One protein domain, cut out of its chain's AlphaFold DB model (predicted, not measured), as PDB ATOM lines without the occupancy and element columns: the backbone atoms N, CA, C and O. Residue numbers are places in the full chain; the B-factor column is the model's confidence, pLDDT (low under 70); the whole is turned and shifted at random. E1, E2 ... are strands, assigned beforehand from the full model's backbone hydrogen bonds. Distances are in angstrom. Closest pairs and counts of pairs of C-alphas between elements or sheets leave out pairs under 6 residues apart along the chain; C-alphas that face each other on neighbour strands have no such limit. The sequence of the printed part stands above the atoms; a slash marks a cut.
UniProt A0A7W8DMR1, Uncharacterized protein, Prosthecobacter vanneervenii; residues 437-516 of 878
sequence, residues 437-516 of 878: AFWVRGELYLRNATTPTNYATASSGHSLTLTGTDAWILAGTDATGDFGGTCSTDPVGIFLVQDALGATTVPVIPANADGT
ATOM      1  N   ALA A 437     263.172 238.709 222.582       78.62
ATOM      2  CA  ALA A 437     261.949 239.464 222.374       78.62
ATOM      3  C   ALA A 437     261.779 239.860 220.897       78.62
ATOM      4  O   ALA A 437     262.734 239.819 220.119       78.62
ATOM      5  N   PHE A 438     260.570 240.280 220.534       82.56
ATOM      6  CA  PHE A 438     260.262 240.900 219.246       82.56
ATOM      7  C   PHE A 438     259.503 242.210 219.449       82.56
ATOM      8  O   PHE A 438     258.562 242.262 220.238       82.56
ATOM      9  N   TRP A 439     259.868 243.238 218.690       77.62
ATOM     10  CA  TRP A 439     259.012 244.392 218.439       77.62
ATOM     11  C   TRP A 439     258.100 244.092 217.260       77.62
ATOM     12  O   TRP A 439     258.596 243.791 216.175       77.62
ATOM     13  N   VAL A 440     256.787 244.205 217.448       78.50
ATOM     14  CA  VAL A 440     255.794 244.063 216.374       78.50
ATOM     15  C   VAL A 440     254.844 245.252 216.441       78.50
ATOM     16  O   VAL A 440     254.215 245.466 217.471       78.50
ATOM     17  N   ARG A 441     254.782 246.062 215.372       72.25
ATOM     18  CA  ARG A 441     253.989 247.317 215.317       72.25
ATOM     19  C   ARG A 441     254.193 248.249 216.529       72.25
ATOM     20  O   ARG A 441     253.270 248.931 216.947       72.25
ATOM     21  N   GLY A 442     255.399 248.275 217.096       66.12
ATOM     22  CA  GLY A 442     255.697 249.087 218.281       66.12
ATOM     23  C   GLY A 442     255.297 248.462 219.627       66.12
ATOM     24  O   GLY A 442     255.503 249.093 220.652       66.12
ATOM     25  N   GLU A 443     254.797 247.223 219.684       74.88
ATOM     26  CA  GLU A 443     254.614 246.486 220.948       74.88
ATOM     27  C   GLU A 443     255.732 245.458 221.186       74.88
ATOM     28  O   GLU A 443     256.200 244.809 220.245       74.88
ATOM     29  N   LEU A 444     256.163 245.302 222.450       77.62
ATOM     30  CA  LEU A 444     257.212 244.354 222.843       77.62
ATOM     31  C   LEU A 444     256.590 243.024 223.247       77.62
ATOM     32  O   LEU A 444     255.875 242.929 224.247       77.62
ATOM     33  N   TYR A 445     256.953 241.979 222.525       83.56
ATOM     34  CA  TYR A 445     256.588 240.608 222.825       83.56
ATOM     35  C   TYR A 445     257.795 239.898 223.433       83.56
ATOM     36  O   TYR A 445     258.798 239.662 222.760       83.56
ATOM     37  N   LEU A 446     257.706 239.558 224.718       83.38
ATOM     38  CA  LEU A 446     258.769 238.893 225.468       83.38
ATOM     39  C   LEU A 446     258.632 237.378 225.359       83.38
ATOM     40  O   LEU A 446     257.536 236.837 225.510       83.38
ATOM     41  N   ARG A 447     259.751 236.678 225.152       86.56
ATOM     42  CA  ARG A 447     259.760 235.214 225.089       86.56
ATOM     43  C   ARG A 447     259.335 234.605 226.422       86.56
ATOM     44  O   ARG A 447     259.902 234.906 227.474       86.56
ATOM     45  N   ASN A 448     258.389 233.677 226.373       79.94
ATOM     46  CA  ASN A 448     257.939 232.942 227.541       79.94
ATOM     47  C   ASN A 448     259.016 231.936 227.980       79.94
ATOM     48  O   ASN A 448     259.409 231.044 227.230       79.94
ATOM     49  N   ALA A 449     259.469 232.054 229.229       68.81
ATOM     50  CA  ALA A 449     260.514 231.198 229.791       68.81
ATOM     51  C   ALA A 449     260.129 229.705 229.861       68.81
ATOM     52  O   ALA A 449     261.008 228.847 229.883       68.81
ATOM     53  N   THR A 450     258.831 229.389 229.906       69.12
ATOM     54  CA  THR A 450     258.314 228.011 230.013       69.12
ATOM     55  C   THR A 450     257.977 227.381 228.664       69.12
ATOM     56  O   THR A 450     258.063 226.164 228.517       69.12
ATOM     57  N   THR A 451     257.649 228.201 227.666       78.50
ATOM     58  CA  THR A 451     257.351 227.783 226.289       78.50
ATOM     59  C   THR A 451     258.149 228.677 225.338       78.50
ATOM     60  O   THR A 451     257.614 229.685 224.878       78.50
ATOM     61  N   PRO A 452     259.427 228.356 225.056       69.69
ATOM     62  CA  PRO A 452     260.364 229.264 224.381       69.69
ATOM     63  C   PRO A 452     259.997 229.636 222.939       69.69
ATOM     64  O   PRO A 452     260.618 230.521 222.366       69.69
ATOM     65  N   THR A 453     259.013 228.959 222.350       80.06
ATOM     66  CA  THR A 453     258.425 229.284 221.044       80.06
ATOM     67  C   THR A 453     257.323 230.336 221.134       80.06
ATOM     68  O   THR A 453     256.909 230.850 220.105       80.06
ATOM     69  N   ASN A 454     256.829 230.664 222.330       85.94
ATOM     70  CA  ASN A 454     255.743 231.621 222.519       85.94
ATOM     71  C   ASN A 454     256.286 232.931 223.081       85.94
ATOM     72  O   ASN A 454     257.120 232.929 223.989       85.94
ATOM     73  N   TYR A 455     255.752 234.043 222.600       88.44
ATOM     74  CA  TYR A 455     256.055 235.383 223.080       88.44
ATOM     75  C   TYR A 455     254.760 236.059 223.506       88.44
ATOM     76  O   TYR A 455     253.720 235.798 222.913       88.44
ATOM     77  N   ALA A 456     254.797 236.915 224.519       84.50
ATOM     78  CA  ALA A 456     253.611 237.621 224.992       84.50
ATOM     79  C   ALA A 456     253.942 239.062 225.379       84.50
ATOM     80  O   ALA A 456     255.052 239.345 225.839       84.50
ATOM     81  N   THR A 457     252.974 239.958 225.210       80.00
ATOM     82  CA  THR A 457     253.064 241.323 225.741       80.00
ATOM     83  C   THR A 457     252.607 241.342 227.199       80.00
ATOM     84  O   THR A 457     251.744 240.565 227.614       80.00
ATOM     85  N   ALA A 458     253.170 242.247 228.000       66.12
ATOM     86  CA  ALA A 458     252.720 242.449 229.379       66.12
ATOM     87  C   ALA A 458     251.405 243.254 229.468       66.12
ATOM     88  O   ALA A 458     250.714 243.185 230.481       66.12
ATOM     89  N   SER A 459     251.080 244.030 228.430       61.66
ATOM     90  CA  SER A 459     250.042 245.068 228.443       61.66
ATOM     91  C   SER A 459     248.732 244.672 227.761       61.66
ATOM     92  O   SER A 459     247.681 245.147 228.182       61.66
ATOM     93  N   SER A 460     248.771 243.829 226.726       62.16
ATOM     94  CA  SER A 460     247.632 243.621 225.816       62.16
ATOM     95  C   SER A 460     247.103 242.177 225.780       62.16
ATOM     96  O   SER A 460     246.058 241.917 225.191       62.16
ATOM     97  N   GLY A 461     247.758 241.228 226.467       66.69
ATOM     98  CA  GLY A 461     247.324 239.820 226.517       66.69
ATOM     99  C   GLY A 461     247.478 239.074 225.185       66.69
ATOM    100  O   GLY A 461     247.019 237.940 225.052       66.69
ATOM    101  N   HIS A 462     248.129 239.706 224.212       80.94
ATOM    102  CA  HIS A 462     248.433 239.161 222.901       80.94
ATOM    103  C   HIS A 462     249.660 238.250 222.956       80.94
ATOM    104  O   HIS A 462     250.581 238.458 223.754       80.94
ATOM    105  N   SER A 463     249.681 237.235 222.090       83.44
ATOM    106  CA  SER A 463     250.783 236.279 222.010       83.44
ATOM    107  C   SER A 463     251.212 235.996 220.579       83.44
ATOM    108  O   SER A 463     250.372 235.889 219.686       83.44
ATOM    109  N   LEU A 464     252.514 235.794 220.395       85.19
ATOM    110  CA  LEU A 464     253.126 235.289 219.171       85.19
ATOM    111  C   LEU A 464     253.590 233.857 219.382       85.19
ATOM    112  O   LEU A 464     253.985 233.473 220.482       85.19
ATOM    113  N   THR A 465     253.641 233.107 218.296       85.88
ATOM    114  CA  THR A 465     254.287 231.804 218.206       85.88
ATOM    115  C   THR A 465     255.341 231.855 217.106       85.88
ATOM    116  O   THR A 465     255.071 232.313 215.997       85.88
ATOM    117  N   LEU A 466     256.539 231.375 217.417       83.06
ATOM    118  CA  LEU A 466     257.657 231.201 216.503       83.06
ATOM    119  C   LEU A 466     257.845 229.707 216.227       83.06
ATOM    120  O   LEU A 466     257.989 228.910 217.157       83.06
ATOM    121  N   THR A 467     257.852 229.320 214.958       79.62
ATOM    122  CA  THR A 467     258.069 227.931 214.520       79.62
ATOM    123  C   THR A 467     259.073 227.865 213.367       79.62
ATOM    124  O   THR A 467     259.394 228.887 212.776       79.62
ATOM    125  N   GLY A 468     259.585 226.675 213.038       66.62
ATOM    126  CA  GLY A 468     260.509 226.471 211.910       66.62
ATOM    127  C   GLY A 468     262.000 226.507 212.283       66.62
ATOM    128  O   GLY A 468     262.407 227.174 213.231       66.62
ATOM    129  N   THR A 469     262.808 225.724 211.559       59.78
ATOM    130  CA  THR A 469     264.258 225.548 211.801       59.78
ATOM    131  C   THR A 469     265.132 226.293 210.797       59.78
ATOM    132  O   THR A 469     266.211 226.760 211.162       59.78
ATOM    133  N   ASP A 470     264.653 226.410 209.556       55.84
ATOM    134  CA  ASP A 470     265.423 226.933 208.418       55.84
ATOM    135  C   ASP A 470     264.964 228.351 208.031       55.84
ATOM    136  O   ASP A 470     265.749 229.164 207.549       55.84
ATOM    137  N   ALA A 471     263.696 228.658 208.311       64.69
ATOM    138  CA  ALA A 471     263.097 229.983 208.300       64.69
ATOM    139  C   ALA A 471     262.148 230.070 209.498       64.69
ATOM    140  O   ALA A 471     261.426 229.112 209.794       64.69
ATOM    141  N   TRP A 472     262.163 231.199 210.196       71.00
ATOM    142  CA  TRP A 472     261.276 231.436 211.324       71.00
ATOM    143  C   TRP A 472     259.889 231.800 210.814       71.00
ATOM    144  O   TRP A 472     259.720 232.803 210.141       71.00
ATOM    145  N   ILE A 473     258.879 231.005 211.125       81.00
ATOM    146  CA  ILE A 473     257.479 231.344 210.892       81.00
ATOM    147  C   ILE A 473     256.970 231.998 212.172       81.00
ATOM    148  O   ILE A 473     256.768 231.314 213.180       81.00
ATOM    149  N   LEU A 474     256.791 233.315 212.131       84.06
ATOM    150  CA  LEU A 474     256.175 234.080 213.206       84.06
ATOM    151  C   LEU A 474     254.685 234.231 212.907       84.06
ATOM    152  O   LEU A 474     254.327 234.678 211.819       84.06
ATOM    153  N   ALA A 475     253.829 233.879 213.861       84.88
ATOM    154  CA  ALA A 475     252.384 234.062 213.770       84.88
ATOM    155  C   ALA A 475     251.814 234.553 215.101       84.88
ATOM    156  O   ALA A 475     252.262 234.119 216.161       84.88
ATOM    157  N   GLY A 476     250.817 235.428 215.070       83.50
ATOM    158  CA  GLY A 476     250.167 235.931 216.275       83.50
ATOM    159  C   GLY A 476     248.926 236.755 215.972       83.50
ATOM    160  O   GLY A 476     248.548 236.925 214.816       83.50
ATOM    161  N   THR A 477     248.312 237.261 217.034       76.38
ATOM    162  CA  THR A 477     247.130 238.125 216.967       76.38
ATOM    163  C   THR A 477     247.380 239.347 217.832       76.38
ATOM    164  O   THR A 477     247.724 239.186 219.005       76.38
ATOM    165  N   ASP A 478     247.186 240.544 217.282       72.12
ATOM    166  CA  ASP A 478     247.185 241.811 218.020       72.12
ATOM    167  C   ASP A 478     245.801 242.491 217.973       72.12
ATOM    168  O   ASP A 478     244.814 241.912 217.512       72.12
ATOM    169  N   ALA A 479     245.711 243.731 218.463       66.69
ATOM    170  CA  ALA A 479     244.474 244.514 218.487       66.69
ATOM    171  C   ALA A 479     243.909 244.851 217.090       66.69
ATOM    172  O   ALA A 479     242.736 245.213 216.974       66.69
ATOM    173  N   THR A 480     244.722 244.758 216.039       68.00
ATOM    174  CA  THR A 480     244.347 245.055 214.649       68.00
ATOM    175  C   THR A 480     244.063 243.805 213.814       68.00
ATOM    176  O   THR A 480     243.424 243.925 212.770       68.00
ATOM    177  N   GLY A 481     244.448 242.616 214.287       73.69
ATOM    178  CA  GLY A 481     244.089 241.335 213.679       73.69
ATOM    179  C   GLY A 481     245.172 240.264 213.797       73.69
ATOM    180  O   GLY A 481     246.176 240.425 214.493       73.69
ATOM    181  N   ASP A 482     244.949 239.150 213.103       80.44
ATOM    182  CA  ASP A 482     245.937 238.082 212.957       80.44
ATOM    183  C   ASP A 482     247.041 238.511 211.977       80.44
ATOM    184  O   ASP A 482     246.788 239.198 210.990       80.44
ATOM    185  N   PHE A 483     248.274 238.069 212.202       78.56
ATOM    186  CA  PHE A 483     249.382 238.233 211.263       78.56
ATOM    187  C   PHE A 483     250.290 237.007 211.286       78.56
ATOM    188  O   PHE A 483     250.402 236.296 212.287       78.56
ATOM    189  N   GLY A 484     250.948 236.746 210.160       79.56
ATOM    190  CA  GLY A 484     251.817 235.596 209.989       79.56
ATOM    191  C   GLY A 484     252.788 235.759 208.828       79.56
ATOM    192  O   GLY A 484     252.476 236.350 207.796       79.56
ATOM    193  N   GLY A 485     253.995 235.228 208.971       75.06
ATOM    194  CA  GLY A 485     254.969 235.256 207.888       75.06
ATOM    195  C   GLY A 485     256.281 234.582 208.236       75.06
ATOM    196  O   GLY A 485     256.541 234.227 209.384       75.06
ATOM    197  N   THR A 486     257.111 234.400 207.215       72.44
ATOM    198  CA  THR A 486     258.465 233.867 207.355       72.44
ATOM    199  C   THR A 486     259.468 235.006 207.539       72.44
ATOM    200  O   THR A 486     259.570 235.870 206.670       72.44
ATOM    201  N   CYS A 487     260.241 234.994 208.619       67.06
ATOM    202  CA  CYS A 487     261.419 235.824 208.826       67.06
ATOM    203  C   CYS A 487     262.716 235.001 208.725       67.06
ATOM    204  O   CYS A 487     262.721 233.769 208.834       67.06
ATOM    205  N   SER A 488     263.825 235.695 208.451       64.69
ATOM    206  CA  SER A 488     265.156 235.081 208.417       64.69
ATOM    207  C   SER A 488     265.527 234.544 209.800       64.69
ATOM    208  O   SER A 488     265.078 235.072 210.813       64.69
ATOM    209  N   THR A 489     266.381 233.523 209.843       62.38
ATOM    210  CA  THR A 489     266.968 233.010 211.092       62.38
ATOM    211  C   THR A 489     268.117 233.878 211.619       62.38
ATOM    212  O   THR A 489     268.652 233.596 212.692       62.38
ATOM    213  N   ASP A 490     268.497 234.927 210.884       62.66
ATOM    214  CA  ASP A 490     269.463 235.931 211.324       62.66
ATOM    215  C   ASP A 490     268.798 236.884 212.341       62.66
ATOM    216  O   ASP A 490     267.810 237.533 212.001       62.66
ATOM    217  N   PRO A 491     269.274 236.979 213.596       60.66
ATOM    218  CA  PRO A 491     268.656 237.813 214.627       60.66
ATOM    219  C   PRO A 491     268.886 239.323 214.438       60.66
ATOM    220  O   PRO A 491     268.674 240.074 215.385       60.66
ATOM    221  N   VAL A 492     269.325 239.777 213.262       60.69
ATOM    222  CA  VAL A 492     269.698 241.168 212.981       60.69
ATOM    223  C   VAL A 492     268.791 241.765 211.896       60.69
ATOM    224  O   VAL A 492     268.526 241.130 210.877       60.69
ATOM    225  N   GLY A 493     268.331 243.005 212.101       61.69
ATOM    226  CA  GLY A 493     267.569 243.776 211.108       61.69
ATOM    227  C   GLY A 493     266.043 243.736 211.274       61.69
ATOM    228  O   GLY A 493     265.522 243.483 212.358       61.69
ATOM    229  N   ILE A 494     265.315 244.051 210.195       68.56
ATOM    230  CA  ILE A 494     263.847 244.170 210.186       68.56
ATOM    231  C   ILE A 494     263.246 243.179 209.208       68.56
ATOM    232  O   ILE A 494     263.632 243.118 208.041       68.56
ATOM    233  N   PHE A 495     262.235 242.461 209.679       73.56
ATOM    234  CA  PHE A 495     261.480 241.497 208.897       73.56
ATOM    235  C   PHE A 495     260.066 241.997 208.663       73.56
ATOM    236  O   PHE A 495     259.491 242.686 209.501       73.56
ATOM    237  N   LEU A 496     259.496 241.638 207.520       72.69
ATOM    238  CA  LEU A 496     258.107 241.929 207.197       72.69
ATOM    239  C   LEU A 496     257.319 240.621 207.222       72.69
ATOM    240  O   LEU A 496     257.656 239.688 206.497       72.69
ATOM    241  N   VAL A 497     256.280 240.554 208.051       75.12
ATOM    242  CA  VAL A 497     255.296 239.457 208.041       75.12
ATOM    243  C   VAL A 497     253.976 239.958 207.460       75.12
ATOM    244  O   VAL A 497     253.712 241.157 207.486       75.12
ATOM    245  N   GLN A 498     253.161 239.087 206.873       75.75
ATOM    246  CA  GLN A 498     251.901 239.508 206.260       75.75
ATOM    247  C   GLN A 498     250.797 239.583 207.319       75.75
ATOM    248  O   GLN A 498     250.680 238.714 208.180       75.75
ATOM    249  N   ASP A 499     249.972 240.623 207.264       71.25
ATOM    250  CA  ASP A 499     248.689 240.641 207.969       71.25
ATOM    251  C   ASP A 499     247.767 239.545 207.387       71.25
ATOM    252  O   ASP A 499     247.845 239.244 206.192       71.25
ATOM    253  N   ALA A 500     246.887 238.943 208.190       60.00
ATOM    254  CA  ALA A 500     245.934 237.915 207.761       60.00
ATOM    255  C   ALA A 500     244.973 238.377 206.649       60.00
ATOM    256  O   ALA A 500     244.381 237.542 205.963       60.00
ATOM    257  N   LEU A 501     244.847 239.687 206.417       56.34
ATOM    258  CA  LEU A 501     244.126 240.254 205.270       56.34
ATOM    259  C   LEU A 501     244.960 240.327 203.971       56.34
ATOM    260  O   LEU A 501     244.452 240.782 202.948       56.34
ATOM    261  N   GLY A 502     246.227 239.896 203.988       55.78
ATOM    262  CA  GLY A 502     247.111 239.758 202.820       55.78
ATOM    263  C   GLY A 502     247.522 241.065 202.130       55.78
ATOM    264  O   GLY A 502     248.238 241.025 201.135       55.78
ATOM    265  N   ALA A 503     247.068 242.220 202.626       53.91
ATOM    266  CA  ALA A 503     247.222 243.513 201.954       53.91
ATOM    267  C   ALA A 503     248.317 244.416 202.553       53.91
ATOM    268  O   ALA A 503     248.761 245.351 201.889       53.91
ATOM    269  N   THR A 504     248.755 244.164 203.789       63.62
ATOM    270  CA  THR A 504     249.708 245.021 204.514       63.62
ATOM    271  C   THR A 504     250.807 244.203 205.177       63.62
ATOM    272  O   THR A 504     250.535 243.191 205.823       63.62
ATOM    273  N   THR A 505     252.051 244.659 205.039       70.00
ATOM    274  CA  THR A 505     253.213 244.085 205.720       70.00
ATOM    275  C   THR A 505     253.377 244.681 207.118       70.00
ATOM    276  O   THR A 505     253.187 245.877 207.348       70.00
ATOM    277  N   VAL A 506     253.740 243.828 208.067       73.31
ATOM    278  CA  VAL A 506     253.927 244.142 209.480       73.31
ATOM    279  C   VAL A 506     255.420 244.086 209.803       73.31
ATOM    280  O   VAL A 506     256.020 243.024 209.631       73.31
ATOM    281  N   PRO A 507     256.039 245.191 210.261       74.81
ATOM    282  CA  PRO A 507     257.439 245.181 210.654       74.81
ATOM    283  C   PRO A 507     257.630 244.445 211.981       74.81
ATOM    284  O   PRO A 507     256.941 244.709 212.969       74.81
ATOM    285  N   VAL A 508     258.604 243.542 211.978       78.19
ATOM    286  CA  VAL A 508     259.030 242.705 213.095       78.19
ATOM    287  C   VAL A 508     260.522 242.921 213.307       78.19
ATOM    288  O   VAL A 508     261.310 242.748 212.376       78.19
ATOM    289  N   ILE A 509     260.917 243.267 214.530       77.94
ATOM    290  CA  ILE A 509     262.315 243.568 214.870       77.94
ATOM    291  C   ILE A 509     262.750 242.689 216.043       77.94
ATOM    292  O   ILE A 509     262.146 242.768 217.115       77.94
ATOM    293  N   PRO A 510     263.785 241.852 215.887       78.31
ATOM    294  CA  PRO A 510     264.413 241.154 217.000       78.31
ATOM    295  C   PRO A 510     264.915 242.114 218.085       78.31
ATOM    296  O   PRO A 510     265.552 243.129 217.796       78.31
ATOM    297  N   ALA A 511     264.705 241.751 219.348       71.94
ATOM    298  CA  ALA A 511     265.185 242.513 220.496       71.94
ATOM    299  C   ALA A 511     265.646 241.619 221.656       71.94
ATOM    300  O   ALA A 511     265.287 240.443 221.777       71.94
ATOM    301  N   ASN A 512     266.456 242.190 222.539       73.50
ATOM    302  CA  ASN A 512     266.766 241.651 223.854       73.50
ATOM    303  C   ASN A 512     265.544 241.743 224.781       73.50
ATOM    304  O   ASN A 512     264.564 242.430 224.504       73.50
ATOM    305  N   ALA A 513     265.613 241.056 225.923       72.38
ATOM    306  CA  ALA A 513     264.517 241.021 226.895       72.38
ATOM    307  C   ALA A 513     264.239 242.383 227.561       72.38
ATOM    308  O   ALA A 513     263.164 242.582 228.113       72.38
ATOM    309  N   ASP A 514     265.196 243.311 227.509       65.12
ATOM    310  CA  ASP A 514     265.040 244.706 227.935       65.12
ATOM    311  C   ASP A 514     264.478 245.612 226.821       65.12
ATOM    312  O   ASP A 514     264.382 246.823 226.995       65.12
ATOM    313  N   GLY A 515     264.117 245.034 225.670       61.62
ATOM    314  CA  GLY A 515     263.602 245.738 224.500       61.62
ATOM    315  C   GLY A 515     264.675 246.404 223.638       61.62
ATOM    316  O   GLY A 515     264.335 246.984 222.607       61.62
ATOM    317  N   THR A 516     265.962 246.299 223.989       63.34
ATOM    318  CA  THR A 516     267.037 246.806 223.125       63.34
ATOM    319  C   THR A 516     267.111 245.989 221.836       63.34
ATOM    320  O   THR A 516     267.149 244.762 221.855       63.34
TER     321      THR A 516
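What this domain is: This is residues 437 to 516 of the 878 residues of an uncharacterized protein of Prosthecobacter vanneervenii (UniProt A0A7W8DMR1). The model is a small closed barrel of eight strands, E1 to E8, wound round the ring in chain order, with E8 back beside E1 to shut it. Short turns join the strands at the barrel's rims, and residues 512 to 516 make a tail after E8. The printed part has 80 residues with eight named strands and no named helix, all strand in class and antiparallel throughout. It is compact, with a radius of gyration of the C-alphas of 11.5 A and spans of 32 by 29 by 22 A.

How they stand to each other: E1, residues 437 to 440, and E2, residues 443 to 447, form a hairpin, with N 438 and O 445 2.9 A apart. E2 and E3, residues 454 to 456, are antiparallel at 139 degrees, with N 446 and O 456 at 2.9 A. The pairing of E2 is staggered: residues 443 to 446 pair with E1 and 446 to 447 with E3. E4, residues 463 to 467, follows, with N 455 and O 464 at 2.8 A. E5, residues 472 to 478, is its next neighbour, with N 465 and O 475 at 2.7 A. E5 and E6, residues 481 to 487, form a hairpin at 166 degrees, with N 474 and O 485 at 2.9 A. E7, residues 495 to 499, has N 498 and O 484 of E6 at 3.0 A. E8, residues 505 to 511, has N 506 and O 497 of E7 at 2.7 A. E8 and E1 close the barrel, with N 439 and O 509 at 2.8 A. The eight strands form a meander, each the antiparallel neighbour of the one before. E1 and E5 are apart.

Where its parts are: E1 begins at C-alpha 437 (261.949, 239.464, 222.374). E5 measures 18.7 A, E6 18.8 A and E8 19.1 A. E8 ends at C-alpha 511 (265.185, 242.513, 220.496).

The domain as a whole: The C-alphas farthest apart, Thr 450 and Ala 503, are 33.9 A apart. The printed part has no cut and no long link. Mean pLDDT of the printed part is 72.8; 30 residues are under 70, among them 487 to 494.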